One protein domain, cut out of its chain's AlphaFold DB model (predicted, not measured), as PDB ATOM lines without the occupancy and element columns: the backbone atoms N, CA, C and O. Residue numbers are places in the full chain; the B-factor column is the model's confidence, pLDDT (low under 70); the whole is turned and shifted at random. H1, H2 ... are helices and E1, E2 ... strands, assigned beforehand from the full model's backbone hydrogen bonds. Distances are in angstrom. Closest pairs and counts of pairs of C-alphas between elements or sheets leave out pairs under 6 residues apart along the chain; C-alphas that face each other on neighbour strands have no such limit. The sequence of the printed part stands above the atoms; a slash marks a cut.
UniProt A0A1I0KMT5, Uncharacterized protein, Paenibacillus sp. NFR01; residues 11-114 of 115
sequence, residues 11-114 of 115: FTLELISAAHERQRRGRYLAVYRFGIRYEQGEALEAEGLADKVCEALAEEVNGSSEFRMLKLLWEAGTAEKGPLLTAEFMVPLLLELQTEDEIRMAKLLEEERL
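Overview. This is residues 11 to 114 of the 115 residues of an uncharacterized protein of Paenibacillus sp. NFR01 (UniProt A0A1I0KMT5). A long, twisted sheet of four antiparallel strands has one helix, H1, packed along one of its faces, while its other face is bare. Beyond one end of this two-layer body, residues 99 to 114 stand free, and H2 sticks out there as an arm. The printed part has 104 residues with two named helices and four named strands, in the order E1, E2, H1, E3, E4, H2; the sheet's order is E1, E2, E4, E3, and the class is mixed, helices and strands. The whole is a rod spanning 60 by 27 by 17 A, only just extended and close to loose, with a radius of gyration of the C-alphas of 19.4 A.

Along the chain. E1 is residues 11 to 22, 33.6 A long, beginning at C-alpha 11 at (-17.745, -14.338, -16.202). E2, residues 28 to 39, is 35.2 A long. E4, residues 84 to 93, is 27.6 A long, and E3, residues 68 to 75, is 21.5 A. H1, residues 43 to 61, is 26.2 A long and begins at C-alpha 43 at (-28.248, -7.475, -20.410). H2, residues 100 to 114, is 21.7 A long and ends at C-alpha 114 at (21.763, 17.905, -18.098).

Arrangement. E1 and E3 are the edge strands. E1 and E2 form a hairpin, antiparallel at 164 degrees, with N 14 and O 35 within hydrogen-bond range at 2.8 A. E2 and E4 are antiparallel at 162 degrees, with N 32 and O 89 at 2.9 A. E3 and E4 form a hairpin, antiparallel at 164 degrees, with N 86 and O 73 at 2.8 A. H1 is on the sheet at a height of 9.0 A, over E4 and E3, and runs along the strands, at 1 degrees to E4 on the local plane. Its closest C-alphas to E3 are those of Val 61 and Met 69, 6.7 A apart. E2, H1 and E3 make a split strand-helix-strand unit, two strands running the same way with E4 between them, and its crossover is right-handed. H2 is not on the sheet and is apart from H1. Every O i to N i+4 pair is within hydrogen-bond range in H2, and 14 of 15 are in H1.

Size, cuts and confidence. The C-alphas of Ala 79 and Glu 112, the two farthest apart, are 62.8 A from each other. Without residues 99 to 114 the body spans 51 by 27 by 16 A. The printed part has no cut, and no link is long. Mean pLDDT of the printed part is 79.8; it is under 70 at residues 24 to 27, 63 and 94 to 114.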
ATOM      1  N   PHE A  11     -18.695 -14.976 -15.299       88.81
ATOM      2  CA  PHE A  11     -17.745 -14.338 -16.202       88.81
ATOM      3  C   PHE A  11     -16.814 -15.359 -16.843       88.81
ATOM      4  O   PHE A  11     -16.326 -16.275 -16.176       88.81
ATOM      5  N   THR A  12     -16.505 -15.155 -18.118       90.50
ATOM      6  CA  THR A  12     -15.381 -15.812 -18.783       90.50
ATOM      7  C   THR A  12     -14.417 -14.764 -19.316       90.50
ATOM      8  O   THR A  12     -14.827 -13.734 -19.847       90.50
ATOM      9  N   LEU A  13     -13.123 -15.018 -19.138       90.12
ATOM     10  CA  LEU A  13     -12.057 -14.210 -19.717       90.12
ATOM     11  C   LEU A  13     -11.513 -14.941 -20.943       90.12
ATOM     12  O   LEU A  13     -11.148 -16.114 -20.855       90.12
ATOM     13  N   GLU A  14     -11.427 -14.244 -22.068       91.50
ATOM     14  CA  GLU A  14     -10.893 -14.784 -23.312       91.50
ATOM     15  C   GLU A  14      -9.860 -13.845 -23.941       91.50
ATOM     16  O   GLU A  14     -10.009 -12.624 -23.945       91.50
ATOM     17  N   LEU A  15      -8.795 -14.419 -24.504       94.00
ATOM     18  CA  LEU A  15      -7.929 -13.702 -25.436       94.00
ATOM     19  C   LEU A  15      -8.597 -13.758 -26.814       94.00
ATOM     20  O   LEU A  15      -8.611 -14.807 -27.451       94.00
ATOM     21  N   ILE A  16      -9.144 -12.630 -27.271       93.50
ATOM     22  CA  ILE A  16      -9.846 -12.526 -28.558       93.50
ATOM     23  C   ILE A  16      -8.836 -12.558 -29.705       93.50
ATOM     24  O   ILE A  16      -9.024 -13.253 -30.703       93.50
ATOM     25  N   SER A  17      -7.761 -11.782 -29.579       94.62
ATOM     26  CA  SER A  17      -6.703 -11.747 -30.582       94.62
ATOM     27  C   SER A  17      -5.392 -11.255 -29.994       94.62
ATOM     28  O   SER A  17      -5.378 -10.375 -29.132       94.62
ATOM     29  N   ALA A  18      -4.295 -11.756 -30.547       93.56
ATOM     30  CA  ALA A  18      -2.965 -11.203 -30.365       93.56
ATOM     31  C   ALA A  18      -2.397 -10.870 -31.746       93.56
ATOM     32  O   ALA A  18      -2.331 -11.732 -32.623       93.56
ATOM     33  N   ALA A  19      -2.015  -9.615 -31.940       90.56
ATOM     34  CA  ALA A  19      -1.364  -9.147 -33.151       90.56
ATOM     35  C   ALA A  19       0.018  -8.600 -32.806       90.56
ATOM     36  O   ALA A  19       0.225  -8.027 -31.739       90.56
ATOM     37  N   HIS A  20       0.959  -8.767 -33.726       87.75
ATOM     38  CA  HIS A  20       2.310  -8.256 -33.581       87.75
ATOM     39  C   HIS A  20       2.661  -7.400 -34.792       87.75
ATOM     40  O   HIS A  20       2.538  -7.850 -35.934       87.75
ATOM     41  N   GLU A  21       3.111  -6.179 -34.540       81.19
ATOM     42  CA  GLU A  21       3.470  -5.219 -35.570       81.19
ATOM     43  C   GLU A  21       4.938  -4.818 -35.437       81.19
ATOM     44  O   GLU A  21       5.414  -4.386 -34.383       81.19
ATOM     45  N   ARG A  22       5.674  -4.943 -36.544       76.56
ATOM     46  CA  ARG A  22       7.044  -4.443 -36.640       76.56
ATOM     47  C   ARG A  22       7.012  -2.945 -36.909       76.56
ATOM     48  O   ARG A  22       6.530  -2.508 -37.950       76.56
ATOM     49  N   GLN A  23       7.608  -2.171 -36.016       73.88
ATOM     50  CA  GLN A  23       7.798  -0.739 -36.203       73.88
ATOM     51  C   GLN A  23       9.151  -0.425 -36.861       73.88
ATOM     52  O   GLN A  23      10.013  -1.285 -37.076       73.88
ATOM     53  N   ARG A  24       9.353   0.851 -37.214       69.00
ATOM     54  CA  ARG A  24      10.644   1.344 -37.720       69.00
ATOM     55  C   ARG A  24      11.731   1.178 -36.643       69.00
ATOM     56  O   ARG A  24      11.449   1.281 -35.455       69.00
ATOM     57  N   ARG A  25      12.987   0.986 -37.073       66.94
ATOM     58  CA  ARG A  25      14.181   0.871 -36.202       66.94
ATOM     59  C   ARG A  25      14.172  -0.321 -35.227       66.94
ATOM     60  O   ARG A  25      14.617  -0.186 -34.098       66.94
ATOM     61  N   GLY A  26      13.641  -1.474 -35.641       62.06
ATOM     62  CA  GLY A  26      13.719  -2.704 -34.835       62.06
ATOM     63  C   GLY A  26      12.875  -2.690 -33.556       62.06
ATOM     64  O   GLY A  26      13.030  -3.572 -32.721       62.06
ATOM     65  N   ARG A  27      11.978  -1.709 -33.411       67.62
ATOM     66  CA  ARG A  27      10.970  -1.685 -32.352       67.62
ATOM     67  C   ARG A  27       9.787  -2.543 -32.762       67.62
ATOM     68  O   ARG A  27       9.441  -2.602 -33.944       67.62
ATOM     69  N   TYR A  28       9.154  -3.168 -31.788       74.50
ATOM     70  CA  TYR A  28       8.001  -4.016 -32.014       74.50
ATOM     71  C   TYR A  28       6.875  -3.607 -31.074       74.50
ATOM     72  O   TYR A  28       7.104  -3.026 -30.014       74.50
ATOM     73  N   LEU A  29       5.648  -3.880 -31.487       85.94
ATOM     74  CA  LEU A  29       4.473  -3.725 -30.647       85.94
ATOM     75  C   LEU A  29       3.673  -5.012 -30.711       85.94
ATOM     76  O   LEU A  29       3.487  -5.582 -31.786       85.94
ATOM     77  N   ALA A  30       3.177  -5.442 -29.561       90.00
ATOM     78  CA  ALA A  30       2.096  -6.404 -29.504       90.00
ATOM     79  C   ALA A  30       0.803  -5.677 -29.144       90.00
ATOM     80  O   ALA A  30       0.788  -4.828 -28.254       90.00
ATOM     81  N   VAL A  31      -0.275  -6.016 -29.839       90.88
ATOM     82  CA  VAL A  31      -1.629  -5.600 -29.490       90.88
ATOM     83  C   VAL A  31      -2.385  -6.837 -29.035       90.88
ATOM     84  O   VAL A  31      -2.602  -7.766 -29.815       90.88
ATOM     85  N   TYR A  32      -2.780  -6.839 -27.768       93.25
ATOM     86  CA  TYR A  32      -3.605  -7.879 -27.172       93.25
ATOM     87  C   TYR A  32      -5.015  -7.347 -26.986       93.25
ATOM     88  O   TYR A  32      -5.218  -6.281 -26.409       93.25
ATOM     89  N   ARG A  33      -5.994  -8.106 -27.466       95.00
ATOM     90  CA  ARG A  33      -7.411  -7.832 -27.254       95.00
ATOM     91  C   ARG A  33      -7.969  -8.909 -26.335       95.00
ATOM     92  O   ARG A  33      -8.047 -10.069 -26.738       95.00
ATOM     93  N   PHE A  34      -8.357  -8.518 -25.129       93.50
ATOM     94  CA  PHE A  34      -9.009  -9.393 -24.159       93.50
ATOM     95  C   PHE A  34     -10.503  -9.097 -24.101       93.50
ATOM     96  O   PHE A  34     -10.913  -7.948 -24.249       93.50
ATOM     97  N   GLY A  35     -11.296 -10.140 -23.889       92.94
ATOM     98  CA  GLY A  35     -12.738 -10.081 -23.714       92.94
ATOM     99  C   GLY A  35     -13.147 -10.632 -22.357       92.94
ATOM    100  O   GLY A  35     -12.663 -11.685 -21.953       92.94
ATOM    101  N   ILE A  36     -14.050  -9.941 -21.671       91.31
ATOM    102  CA  ILE A  36     -14.772 -10.443 -20.504       91.31
ATOM    103  C   ILE A  36     -16.218 -10.639 -20.936       91.31
ATOM    104  O   ILE A  36     -16.911  -9.670 -21.254       91.31
ATOM    105  N   ARG A  37     -16.671 -11.889 -20.970       91.44
ATOM    106  CA  ARG A  37     -18.042 -12.239 -21.333       91.44
ATOM    107  C   ARG A  37     -18.847 -12.547 -20.088       91.44
ATOM    108  O   ARG A  37     -18.378 -13.286 -19.227       91.44
ATOM    109  N   TYR A  38     -20.053 -12.003 -20.012       90.62
ATOM    110  CA  TYR A  38     -20.991 -12.280 -18.932       90.62
ATOM    111  C   TYR A  38     -22.093 -13.207 -19.439       90.62
ATOM    112  O   TYR A  38     -22.977 -12.792 -20.180       90.62
ATOM    113  N   GLU A  39     -21.997 -14.486 -19.100       89.69
ATOM    114  CA  GLU A  39     -22.884 -15.534 -19.604       89.69
ATOM    115  C   GLU A  39     -24.065 -15.760 -18.657       89.69
ATOM    116  O   GLU A  39     -23.919 -15.642 -17.444       89.69
ATOM    117  N   GLN A  40     -25.222 -16.140 -19.215       85.81
ATOM    118  CA  GLN A  40     -26.466 -16.466 -18.489       85.81
ATOM    119  C   GLN A  40     -27.049 -15.354 -17.595       85.81
ATOM    120  O   GLN A  40     -28.000 -15.611 -16.859       85.81
ATOM    121  N   GLY A  41     -26.511 -14.137 -17.648       81.69
ATOM    122  CA  GLY A  41     -27.049 -12.987 -16.925       81.69
ATOM    123  C   GLY A  41     -27.886 -12.055 -17.799       81.69
ATOM    124  O   GLY A  41     -27.955 -12.202 -19.022       81.69
ATOM    125  N   GLU A  42     -28.539 -11.086 -17.160       83.38
ATOM    126  CA  GLU A  42     -29.371 -10.106 -17.855       83.38
ATOM    127  C   GLU A  42     -28.532  -8.991 -18.495       83.38
ATOM    128  O   GLU A  42     -27.528  -8.538 -17.946       83.38
ATOM    129  N   ALA A  43     -28.974  -8.500 -19.657       79.75
ATOM    130  CA  ALA A  43     -28.248  -7.475 -20.410       79.75
ATOM    131  C   ALA A  43     -28.082  -6.155 -19.631       79.75
ATOM    132  O   ALA A  43     -27.022  -5.539 -19.702       79.75
ATOM    133  N   LEU A  44     -29.099  -5.749 -18.862       85.19
ATOM    134  CA  LEU A  44     -29.067  -4.514 -18.071       85.19
ATOM    135  C   LEU A  44     -28.070  -4.602 -16.905       85.19
ATOM    136  O   LEU A  44     -27.362  -3.642 -16.608       85.19
ATOM    137  N   GLU A  45     -27.989  -5.764 -16.256       85.31
ATOM    138  CA  GLU A  45     -26.993  -6.012 -15.212       85.31
ATOM    139  C   GLU A  45     -25.576  -5.966 -15.798       85.31
ATOM    140  O   GLU A  45     -24.675  -5.355 -15.222       85.31
ATOM    141  N   ALA A  46     -25.397  -6.544 -16.988       84.62
ATOM    142  CA  ALA A  46     -24.124  -6.550 -17.695       84.62
ATOM    143  C   ALA A  46     -23.647  -5.153 -18.111       84.62
ATOM    144  O   ALA A  46     -22.445  -4.901 -18.113       84.62
ATOM    145  N   GLU A  47     -24.566  -4.254 -18.465       86.62
ATOM    146  CA  GLU A  47     -24.258  -2.858 -18.784       86.62
ATOM    147  C   GLU A  47     -23.707  -2.130 -17.548       86.62
ATOM    148  O   GLU A  47     -22.602  -1.592 -17.586       86.62
ATOM    149  N   GLY A  48     -24.390  -2.227 -16.403       87.88
ATOM    150  CA  GLY A  48     -23.906  -1.619 -15.155       87.88
ATOM    151  C   GLY A  48     -22.608  -2.243 -14.621       87.88
ATOM    152  O   GLY A  48     -21.836  -1.588 -13.917       87.88
ATOM    153  N   LEU A  49     -22.343  -3.513 -14.934       84.88
ATOM    154  CA  LEU A  49     -21.060  -4.160 -14.653       84.88
ATOM    155  C   LEU A  49     -19.955  -3.657 -15.585       84.88
ATOM    156  O   LEU A  49     -18.828  -3.470 -15.129       84.88
ATOM    157  N   ALA A  50     -20.271  -3.424 -16.859       86.12
ATOM    158  CA  ALA A  50     -19.325  -2.882 -17.820       86.12
ATOM    159  C   ALA A  50     -18.804  -1.524 -17.356       86.12
ATOM    160  O   ALA A  50     -17.592  -1.365 -17.279       86.12
ATOM    161  N   ASP A  51     -19.686  -0.614 -16.937       88.12
ATOM    162  CA  ASP A  51     -19.301   0.703 -16.413       88.12
ATOM    163  C   ASP A  51     -18.302   0.600 -15.252       88.12
ATOM    164  O   ASP A  51     -17.253   1.242 -15.269       88.12
ATOM    165  N   LYS A  52     -18.554  -0.292 -14.287       88.06
ATOM    166  CA  LYS A  52     -17.644  -0.515 -13.151       88.06
ATOM    167  C   LYS A  52     -16.283  -1.053 -13.581       88.06
ATOM    168  O   LYS A  52     -15.262  -0.681 -13.010       88.06
ATOM    169  N   VAL A  53     -16.252  -1.948 -14.569       85.00
ATOM    170  CA  VAL A  53     -14.988  -2.468 -15.102       85.00
ATOM    171  C   VAL A  53     -14.255  -1.388 -15.899       85.00
ATOM    172  O   VAL A  53     -13.033  -1.306 -15.800       85.00
ATOM    173  N   CYS A  54     -14.970  -0.532 -16.639       85.31
ATOM    174  CA  CYS A  54     -14.392   0.637 -17.302       85.31
ATOM    175  C   CYS A  54     -13.684   1.545 -16.287       85.31
ATOM    176  O   CYS A  54     -12.534   1.920 -16.507       85.31
ATOM    177  N   GLU A  55     -14.356   1.867 -15.179       87.88
ATOM    178  CA  GLU A  55     -13.817   2.703 -14.102       87.88
ATOM    179  C   GLU A  55     -12.582   2.064 -13.458       87.88
ATOM    180  O   GLU A  55     -11.520   2.683 -13.424       87.88
ATOM    181  N   ALA A  56     -12.681   0.797 -13.042       86.75
ATOM    182  CA  ALA A  56     -11.573   0.078 -12.415       86.75
ATOM    183  C   ALA A  56     -10.348  -0.038 -13.341       86.75
ATOM    184  O   ALA A  56      -9.210   0.142 -12.913       86.75
ATOM    185  N   LEU A  57     -10.562  -0.305 -14.633       84.12
ATOM    186  CA  LEU A  57      -9.473  -0.354 -15.608       84.12
ATOM    187  C   LEU A  57      -8.862   1.029 -15.863       84.12
ATOM    188  O   LEU A  57      -7.658   1.124 -16.096       84.12
ATOM    189  N   ALA A  58      -9.650   2.103 -15.841       82.56
ATOM    190  CA  ALA A  58      -9.126   3.452 -16.028       82.56
ATOM    191  C   ALA A  58      -8.184   3.870 -14.886       82.56
ATOM    192  O   ALA A  58      -7.184   4.542 -15.150       82.56
ATOM    193  N   GLU A  59      -8.474   3.457 -13.650       83.12
ATOM    194  CA  GLU A  59      -7.591   3.667 -12.497       83.12
ATOM    195  C   GLU A  59      -6.270   2.907 -12.664       83.12
ATOM    196  O   GLU A  59      -5.200   3.500 -12.537       83.12
ATOM    197  N   GLU A  60      -6.340   1.639 -13.070       80.69
ATOM    198  CA  GLU A  60      -5.174   0.752 -13.079       80.69
ATOM    199  C   GLU A  60      -4.247   0.932 -14.280       80.69
ATOM    200  O   GLU A  60      -3.044   0.675 -14.206       80.69
ATOM    201  N   VAL A  61      -4.785   1.394 -15.408       80.38
ATOM    202  CA  VAL A  61      -3.961   1.707 -16.581       80.38
ATOM    203  C   VAL A  61      -3.335   3.098 -16.485       80.38
ATOM    204  O   VAL A  61      -2.312   3.362 -17.130       80.38
ATOM    205  N   ASN A  62      -3.888   3.991 -15.665       71.19
ATOM    206  CA  ASN A  62      -3.291   5.300 -15.450       71.19
ATOM    207  C   ASN A  62      -1.943   5.164 -14.727       71.19
ATOM    208  O   ASN A  62      -1.870   4.858 -13.544       71.19
ATOM    209  N   GLY A  63      -0.855   5.445 -15.450       67.94
ATOM    210  CA  GLY A  63       0.503   5.456 -14.899       67.94
ATOM    211  C   GLY A  63       1.361   4.236 -15.239       67.94
ATOM    212  O   GLY A  63       2.540   4.233 -14.889       67.94
ATOM    213  N   SER A  64       0.832   3.243 -15.964       74.75
ATOM    214  CA  SER A  64       1.654   2.137 -16.476       74.75
ATOM    215  C   SER A  64       2.565   2.604 -17.618       74.75
ATOM    216  O   SER A  64       2.111   3.215 -18.589       74.75
ATOM    217  N   SER A  65       3.863   2.310 -17.515       73.38
ATOM    218  CA  SER A  65       4.842   2.508 -18.596       73.38
ATOM    219  C   SER A  65       5.030   1.260 -19.467       73.38
ATOM    220  O   SER A  65       5.602   1.354 -20.554       73.38
ATOM    221  N   GLU A  66       4.544   0.104 -19.010       80.94
ATOM    222  CA  GLU A  66       4.762  -1.202 -19.645       80.94
ATOM    223  C   GLU A  66       3.746  -1.499 -20.750       80.94
ATOM    224  O   GLU A  66       4.022  -2.254 -21.682       80.94
ATOM    225  N   PHE A  67       2.562  -0.897 -20.671       84.44
ATOM    226  CA  PHE A  67       1.509  -1.064 -21.659       84.44
ATOM    227  C   PHE A  67       0.593   0.157 -21.687       84.44
ATOM    228  O   PHE A  67       0.515   0.940 -20.745       84.44
ATOM    229  N   ARG A  68      -0.144   0.304 -22.784       87.00
ATOM    230  CA  ARG A  68      -1.151   1.347 -22.961       87.00
ATOM    231  C   ARG A  68      -2.474   0.722 -23.363       87.00
ATOM    232  O   ARG A  68      -2.518  -0.015 -24.345       87.00
ATOM    233  N   MET A  69      -3.559   1.074 -22.682       88.50
ATOM    234  CA  MET A  69      -4.896   0.757 -23.183       88.50
ATOM    235  C   MET A  69      -5.219   1.651 -24.383       88.50
ATOM    236  O   MET A  69      -5.093   2.875 -24.323       88.50
ATOM    237  N   LEU A  70      -5.598   1.025 -25.491       87.00
ATOM    238  CA  LEU A  70      -5.970   1.704 -26.729       87.00
ATOM    239  C   LEU A  70      -7.466   1.970 -26.792       87.00
ATOM    240  O   LEU A  70      -7.894   3.034 -27.236       87.00
ATOM    241  N   LYS A  71      -8.250   0.968 -26.399       89.62
ATOM    242  CA  LYS A  71      -9.688   0.964 -26.596       89.62
ATOM    243  C   LYS A  71     -10.364   0.077 -25.569       89.62
ATOM    244  O   LYS A  71      -9.875  -1.005 -25.256       89.62
ATOM    245  N   LEU A  72     -11.528   0.535 -25.138       91.06
ATOM    246  CA  LEU A  72     -12.508  -0.253 -24.422       91.06
ATOM    247  C   LEU A  72     -13.810  -0.241 -25.229       91.06
ATOM    248  O   LEU A  72     -14.154   0.778 -25.836       91.06
ATOM    249  N   LEU A  73     -14.496  -1.374 -25.302       91.31
ATOM    250  CA  LEU A  73     -15.741  -1.517 -26.051       91.31
ATOM    251  C   LEU A  73     -16.680  -2.457 -25.313       91.31
ATOM    252  O   LEU A  73     -16.270  -3.550 -24.943       91.31
ATOM    253  N   TRP A  74     -17.939  -2.064 -25.181       90.44
ATOM    254  CA  TRP A  74     -18.997  -2.940 -24.699       90.44
ATOM    255  C   TRP A  74     -19.936  -3.338 -25.838       90.44
ATOM    256  O   TRP A  74     -20.282  -2.519 -26.693       90.44
ATOM    257  N   GLU A  75     -20.350  -4.600 -25.831       90.44
ATOM    258  CA  GLU A  75     -21.305  -5.182 -26.764       90.44
ATOM    259  C   GLU A  75     -22.383  -5.937 -25.975       90.44
ATOM    260  O   GLU A  75     -22.069  -6.799 -25.157       90.44
ATOM    261  N   ALA A  76     -23.660  -5.675 -26.268       86.31
ATOM    262  CA  ALA A  76     -24.802  -6.286 -25.576       86.31
ATOM    263  C   ALA A  76     -24.921  -7.817 -25.750       86.31
ATOM    264  O   ALA A  76     -25.741  -8.452 -25.093       86.31
ATOM    265  N   GLY A  77     -24.120  -8.428 -26.628       83.69
ATOM    266  CA  GLY A  77     -24.178  -9.862 -26.916       83.69
ATOM    267  C   GLY A  77     -25.341 -10.259 -27.833       83.69
ATOM    268  O   GLY A  77     -25.947  -9.435 -28.518       83.69
ATOM    269  N   THR A  78     -25.620 -11.558 -27.888       82.44
ATOM    270  CA  THR A  78     -26.680 -12.188 -28.696       82.44
ATOM    271  C   THR A  78     -27.423 -13.237 -27.862       82.44
ATOM    272  O   THR A  78     -27.023 -13.540 -26.743       82.44
ATOM    273  N   ALA A  79     -28.468 -13.860 -28.416       75.12
ATOM    274  CA  ALA A  79     -29.170 -14.958 -27.740       75.12
ATOM    275  C   ALA A  79     -28.268 -16.174 -27.425       75.12
ATOM    276  O   ALA A  79     -28.562 -16.929 -26.505       75.12
ATOM    277  N   GLU A  80     -27.180 -16.370 -28.178       81.19
ATOM    278  CA  GLU A  80     -26.267 -17.514 -28.022       81.19
ATOM    279  C   GLU A  80     -25.034 -17.204 -27.166       81.19
ATOM    280  O   GLU A  80     -24.359 -18.121 -26.696       81.19
ATOM    281  N   LYS A  81     -24.708 -15.920 -26.999       82.12
ATOM    282  CA  LYS A  81     -23.515 -15.461 -26.286       82.12
ATOM    283  C   LYS A  81     -23.843 -14.215 -25.498       82.12
ATOM    284  O   LYS A  81     -24.266 -13.227 -26.099       82.12
ATOM    285  N   GLY A  82     -23.571 -14.235 -24.202       85.44
ATOM    286  CA  GLY A  82     -23.804 -13.078 -23.356       85.44
ATOM    287  C   GLY A  82     -22.981 -11.836 -23.746       85.44
ATOM    288  O   GLY A  82     -22.083 -11.922 -24.603       85.44
ATOM    289  N   PRO A  83     -23.291 -10.682 -23.125       91.00
ATOM    290  CA  PRO A  83     -22.587  -9.418 -23.325       91.00
ATOM    291  C   PRO A  83     -21.067  -9.555 -23.211       91.00
ATOM    292  O   PRO A  83     -20.562 -10.369 -22.435       91.00
ATOM    293  N   LEU A  84     -20.343  -8.753 -23.988       91.25
ATOM    294  CA  LEU A  84     -18.887  -8.784 -24.089       91.25
ATOM    295  C   LEU A  84     -18.309  -7.394 -23.838       91.25
ATOM    296  O   LEU A  84     -18.587  -6.454 -24.579       91.25
ATOM    297  N   LEU A  85     -17.440  -7.292 -22.840       92.00
ATOM    298  CA  LEU A  85     -16.561  -6.147 -22.663       92.00
ATOM    299  C   LEU A  85     -15.185  -6.485 -23.231       92.00
ATOM    300  O   LEU A  85     -14.555  -7.450 -22.813       92.00
ATOM    301  N   THR A  86     -14.704  -5.676 -24.163       94.25
ATOM    302  CA  THR A  86     -13.410  -5.842 -24.816       94.25
ATOM    303  C   THR A  86     -12.456  -4.735 -24.396       94.25
ATOM    304  O   THR A  86     -12.792  -3.558 -24.512       94.25
ATOM    305  N   ALA A  87     -11.243  -5.110 -23.994       92.50
ATOM    306  CA  ALA A  87     -10.141  -4.200 -23.709       92.50
ATOM    307  C   ALA A  87      -8.948  -4.498 -24.630       92.50
ATOM    308  O   ALA A  87      -8.484  -5.636 -24.737       92.50
ATOM    309  N   GLU A  88      -8.451  -3.465 -25.305       93.56
ATOM    310  CA  GLU A  88      -7.285  -3.536 -26.182       93.56
ATOM    311  C   GLU A  88      -6.080  -2.882 -25.524       93.56
ATOM    312  O   GLU A  88      -6.117  -1.705 -25.160       93.56
ATOM    313  N   PHE A  89      -4.987  -3.633 -25.446       91.00
ATOM    314  CA  PHE A  89      -3.728  -3.205 -24.859       91.00
ATOM    315  C   PHE A  89      -2.617  -3.264 -25.892       91.00
ATOM    316  O   PHE A  89      -2.423  -4.274 -26.565       91.00
ATOM    317  N   MET A  90      -1.858  -2.182 -25.979       89.94
ATOM    318  CA  MET A  90      -0.620  -2.101 -26.730       89.94
ATOM    319  C   MET A  90       0.554  -2.249 -25.774       89.94
ATOM    320  O   MET A  90       0.694  -1.470 -24.834       89.94
ATOM    321  N   VAL A  91       1.417  -3.214 -26.054       88.31
ATOM    322  CA  VAL A  91       2.629  -3.499 -25.289       88.31
ATOM    323  C   VAL A  91       3.833  -3.178 -26.173       88.31
ATOM    324  O   VAL A  91       4.031  -3.849 -27.195       88.31
ATOM    325  N   PRO A  92       4.631  -2.148 -25.838       82.19
ATOM    326  CA  PRO A  92       5.926  -1.914 -26.457       82.19
ATOM    327  C   PRO A  92       6.845  -3.102 -26.206       82.19
ATOM    328  O   PRO A  92       7.239  -3.385 -25.080       82.19
ATOM    329  N   LEU A  93       7.213  -3.792 -27.277       77.12
ATOM    330  CA  LEU A  93       8.239  -4.815 -27.241       77.12
ATOM    331  C   LEU A  93       9.552  -4.141 -27.637       77.12
ATOM    332  O   LEU A  93       9.846  -3.916 -28.819       77.12
ATOM    333  N   LEU A  94      10.345  -3.778 -26.633       65.06
ATOM    334  CA  LEU A  94      11.763  -3.536 -26.847       65.06
ATOM    335  C   LEU A  94      12.382  -4.892 -27.175       65.06
ATOM    336  O   LEU A  94      12.581  -5.720 -26.292       65.06
ATOM    337  N   LEU A  95      12.674  -5.138 -28.456       54.03
ATOM    338  CA  LEU A  95      13.712  -6.117 -28.741       54.03
ATOM    339  C   LEU A  95      14.980  -5.528 -28.125       54.03
ATOM    340  O   LEU A  95      15.396  -4.437 -28.523       54.03
ATOM    341  N   GLU A  96      15.574  -6.222 -27.157       49.47
ATOM    342  CA  GLU A  96      16.950  -5.994 -26.719       49.47
ATOM    343  C   GLU A  96      17.896  -6.311 -27.895       49.47
ATOM    344  O   GLU A  96      18.602  -7.310 -27.931       49.47
ATOM    345  N   LEU A  97      17.858  -5.474 -28.928       46.81
ATOM    346  CA  LEU A  97      18.898  -5.340 -29.942       46.81
ATOM    347  C   LEU A  97      19.665  -4.045 -29.703       46.81
ATOM    348  O   LEU A  97      20.206  -3.463 -30.636       46.81
ATOM    349  N   GLN A  98      19.692  -3.575 -28.457       50.41
ATOM    350  CA  GLN A  98      20.629  -2.541 -28.083       50.41
ATOM    351  C   GLN A  98      22.016  -3.174 -28.098       50.41
ATOM    352  O   GLN A  98      22.435  -3.829 -27.145       50.41
ATOM    353  N   THR A  99      22.730  -3.015 -29.209       58.75
ATOM    354  CA  THR A  99      24.183  -3.133 -29.173       58.75
ATOM    355  C   THR A  99      24.698  -2.145 -28.122       58.75
ATOM    356  O   THR A  99      24.124  -1.068 -27.947       58.75
ATOM    357  N   GLU A 100      25.755  -2.505 -27.388       58.41
ATOM    358  CA  GLU A 100      26.314  -1.666 -26.311       58.41
ATOM    359  C   GLU A 100      26.550  -0.208 -26.752       58.41
ATOM    360  O   GLU A 100      26.402   0.719 -25.953       58.41
ATOM    361  N   ASP A 101      26.825   0.005 -28.041       57.88
ATOM    362  CA  ASP A 101      26.993   1.318 -28.659       57.88
ATOM    363  C   ASP A 101      25.722   2.186 -28.636       57.88
ATOM    364  O   ASP A 101      25.808   3.388 -28.380       57.88
ATOM    365  N   GLU A 102      24.531   1.615 -28.841       59.03
ATOM    366  CA  GLU A 102      23.274   2.375 -28.816       59.03
ATOM    367  C   GLU A 102      22.887   2.798 -27.388       59.03
ATOM    368  O   GLU A 102      22.395   3.911 -27.187       59.03
ATOM    369  N   ILE A 103      23.190   1.966 -26.382       62.84
ATOM    370  CA  ILE A 103      23.045   2.321 -24.955       62.84
ATOM    371  C   ILE A 103      24.022   3.432 -24.581       62.84
ATOM    372  O   ILE A 103      23.659   4.375 -23.877       62.84
ATOM    373  N   ARG A 104      25.268   3.336 -25.051       64.44
ATOM    374  CA  ARG A 104      26.314   4.314 -24.746       64.44
ATOM    375  C   ARG A 104      25.993   5.687 -25.329       64.44
ATOM    376  O   ARG A 104      26.143   6.688 -24.633       64.44
ATOM    377  N   MET A 105      25.499   5.733 -26.566       64.56
ATOM    378  CA  MET A 105      25.095   6.982 -27.216       64.56
ATOM    379  C   MET A 105      23.864   7.614 -26.564       64.56
ATOM    380  O   MET A 105      23.811   8.835 -26.437       64.56
ATOM    381  N   ALA A 106      22.900   6.809 -26.109       61.53
ATOM    382  CA  ALA A 106      21.751   7.319 -25.363       61.53
ATOM    383  C   ALA A 106      22.172   7.975 -24.034       61.53
ATOM    384  O   ALA A 106      21.676   9.052 -23.715       61.53
ATOM    385  N   LYS A 107      23.132   7.378 -23.311       64.06
ATOM    386  CA  LYS A 107      23.675   7.944 -22.063       64.06
ATOM    387  C   LYS A 107      24.447   9.248 -22.288       64.06
ATOM    388  O   LYS A 107      24.231  10.204 -21.554       64.06
ATOM    389  N   LEU A 108      25.279   9.319 -23.330       65.12
ATOM    390  CA  LEU A 108      26.025  10.540 -23.675       65.12
ATOM    391  C   LEU A 108      25.099  11.715 -24.027       65.12
ATOM    392  O   LEU A 108      25.319  12.835 -23.577       65.12
ATOM    393  N   LEU A 109      24.033  11.458 -24.790       62.09
ATOM    394  CA  LEU A 109      23.052  12.488 -25.151       62.09
ATOM    395  C   LEU A 109      22.212  12.961 -23.953       62.09
ATOM    396  O   LEU A 109      21.704  14.080 -23.960       62.09
ATOM    397  N   GLU A 110      22.040  12.120 -22.933       57.31
ATOM    398  CA  GLU A 110      21.349  12.484 -21.695       57.31
ATOM    399  C   GLU A 110      22.240  13.337 -20.774       57.31
ATOM    400  O   GLU A 110      21.754  14.307 -20.191       57.31
ATOM    401  N   GLU A 111      23.547  13.051 -20.724       57.25
ATOM    402  CA  GLU A 111      24.554  13.853 -20.011       57.25
ATOM    403  C   GLU A 111      24.734  15.251 -20.631       57.25
ATOM    404  O   GLU A 111      24.759  16.239 -19.900       57.25
ATOM    405  N   GLU A 112      24.756  15.371 -21.964       56.97
ATOM    406  CA  GLU A 112      24.817  16.674 -22.657       56.97
ATOM    407  C   GLU A 112      23.556  17.532 -22.472       56.97
ATOM    408  O   GLU A 112      23.600  18.746 -22.647       56.97
ATOM    409  N   ARG A 113      22.414  16.922 -22.129       49.75
ATOM    410  CA  ARG A 113      21.151  17.643 -21.898       49.75
ATOM    411  C   ARG A 113      21.005  18.143 -20.457       49.75
ATOM    412  O   ARG A 113      20.122  18.958 -20.189       49.75
ATOM    413  N   LEU A 114      21.801  17.604 -19.533       52.34
ATOM    414  CA  LEU A 114      21.763  17.905 -18.098       52.34
ATOM    415  C   LEU A 114      22.958  18.751 -17.621       52.34
ATOM    416  O   LEU A 114      22.955  19.167 -16.460       52.34
TER     417      LEU A 114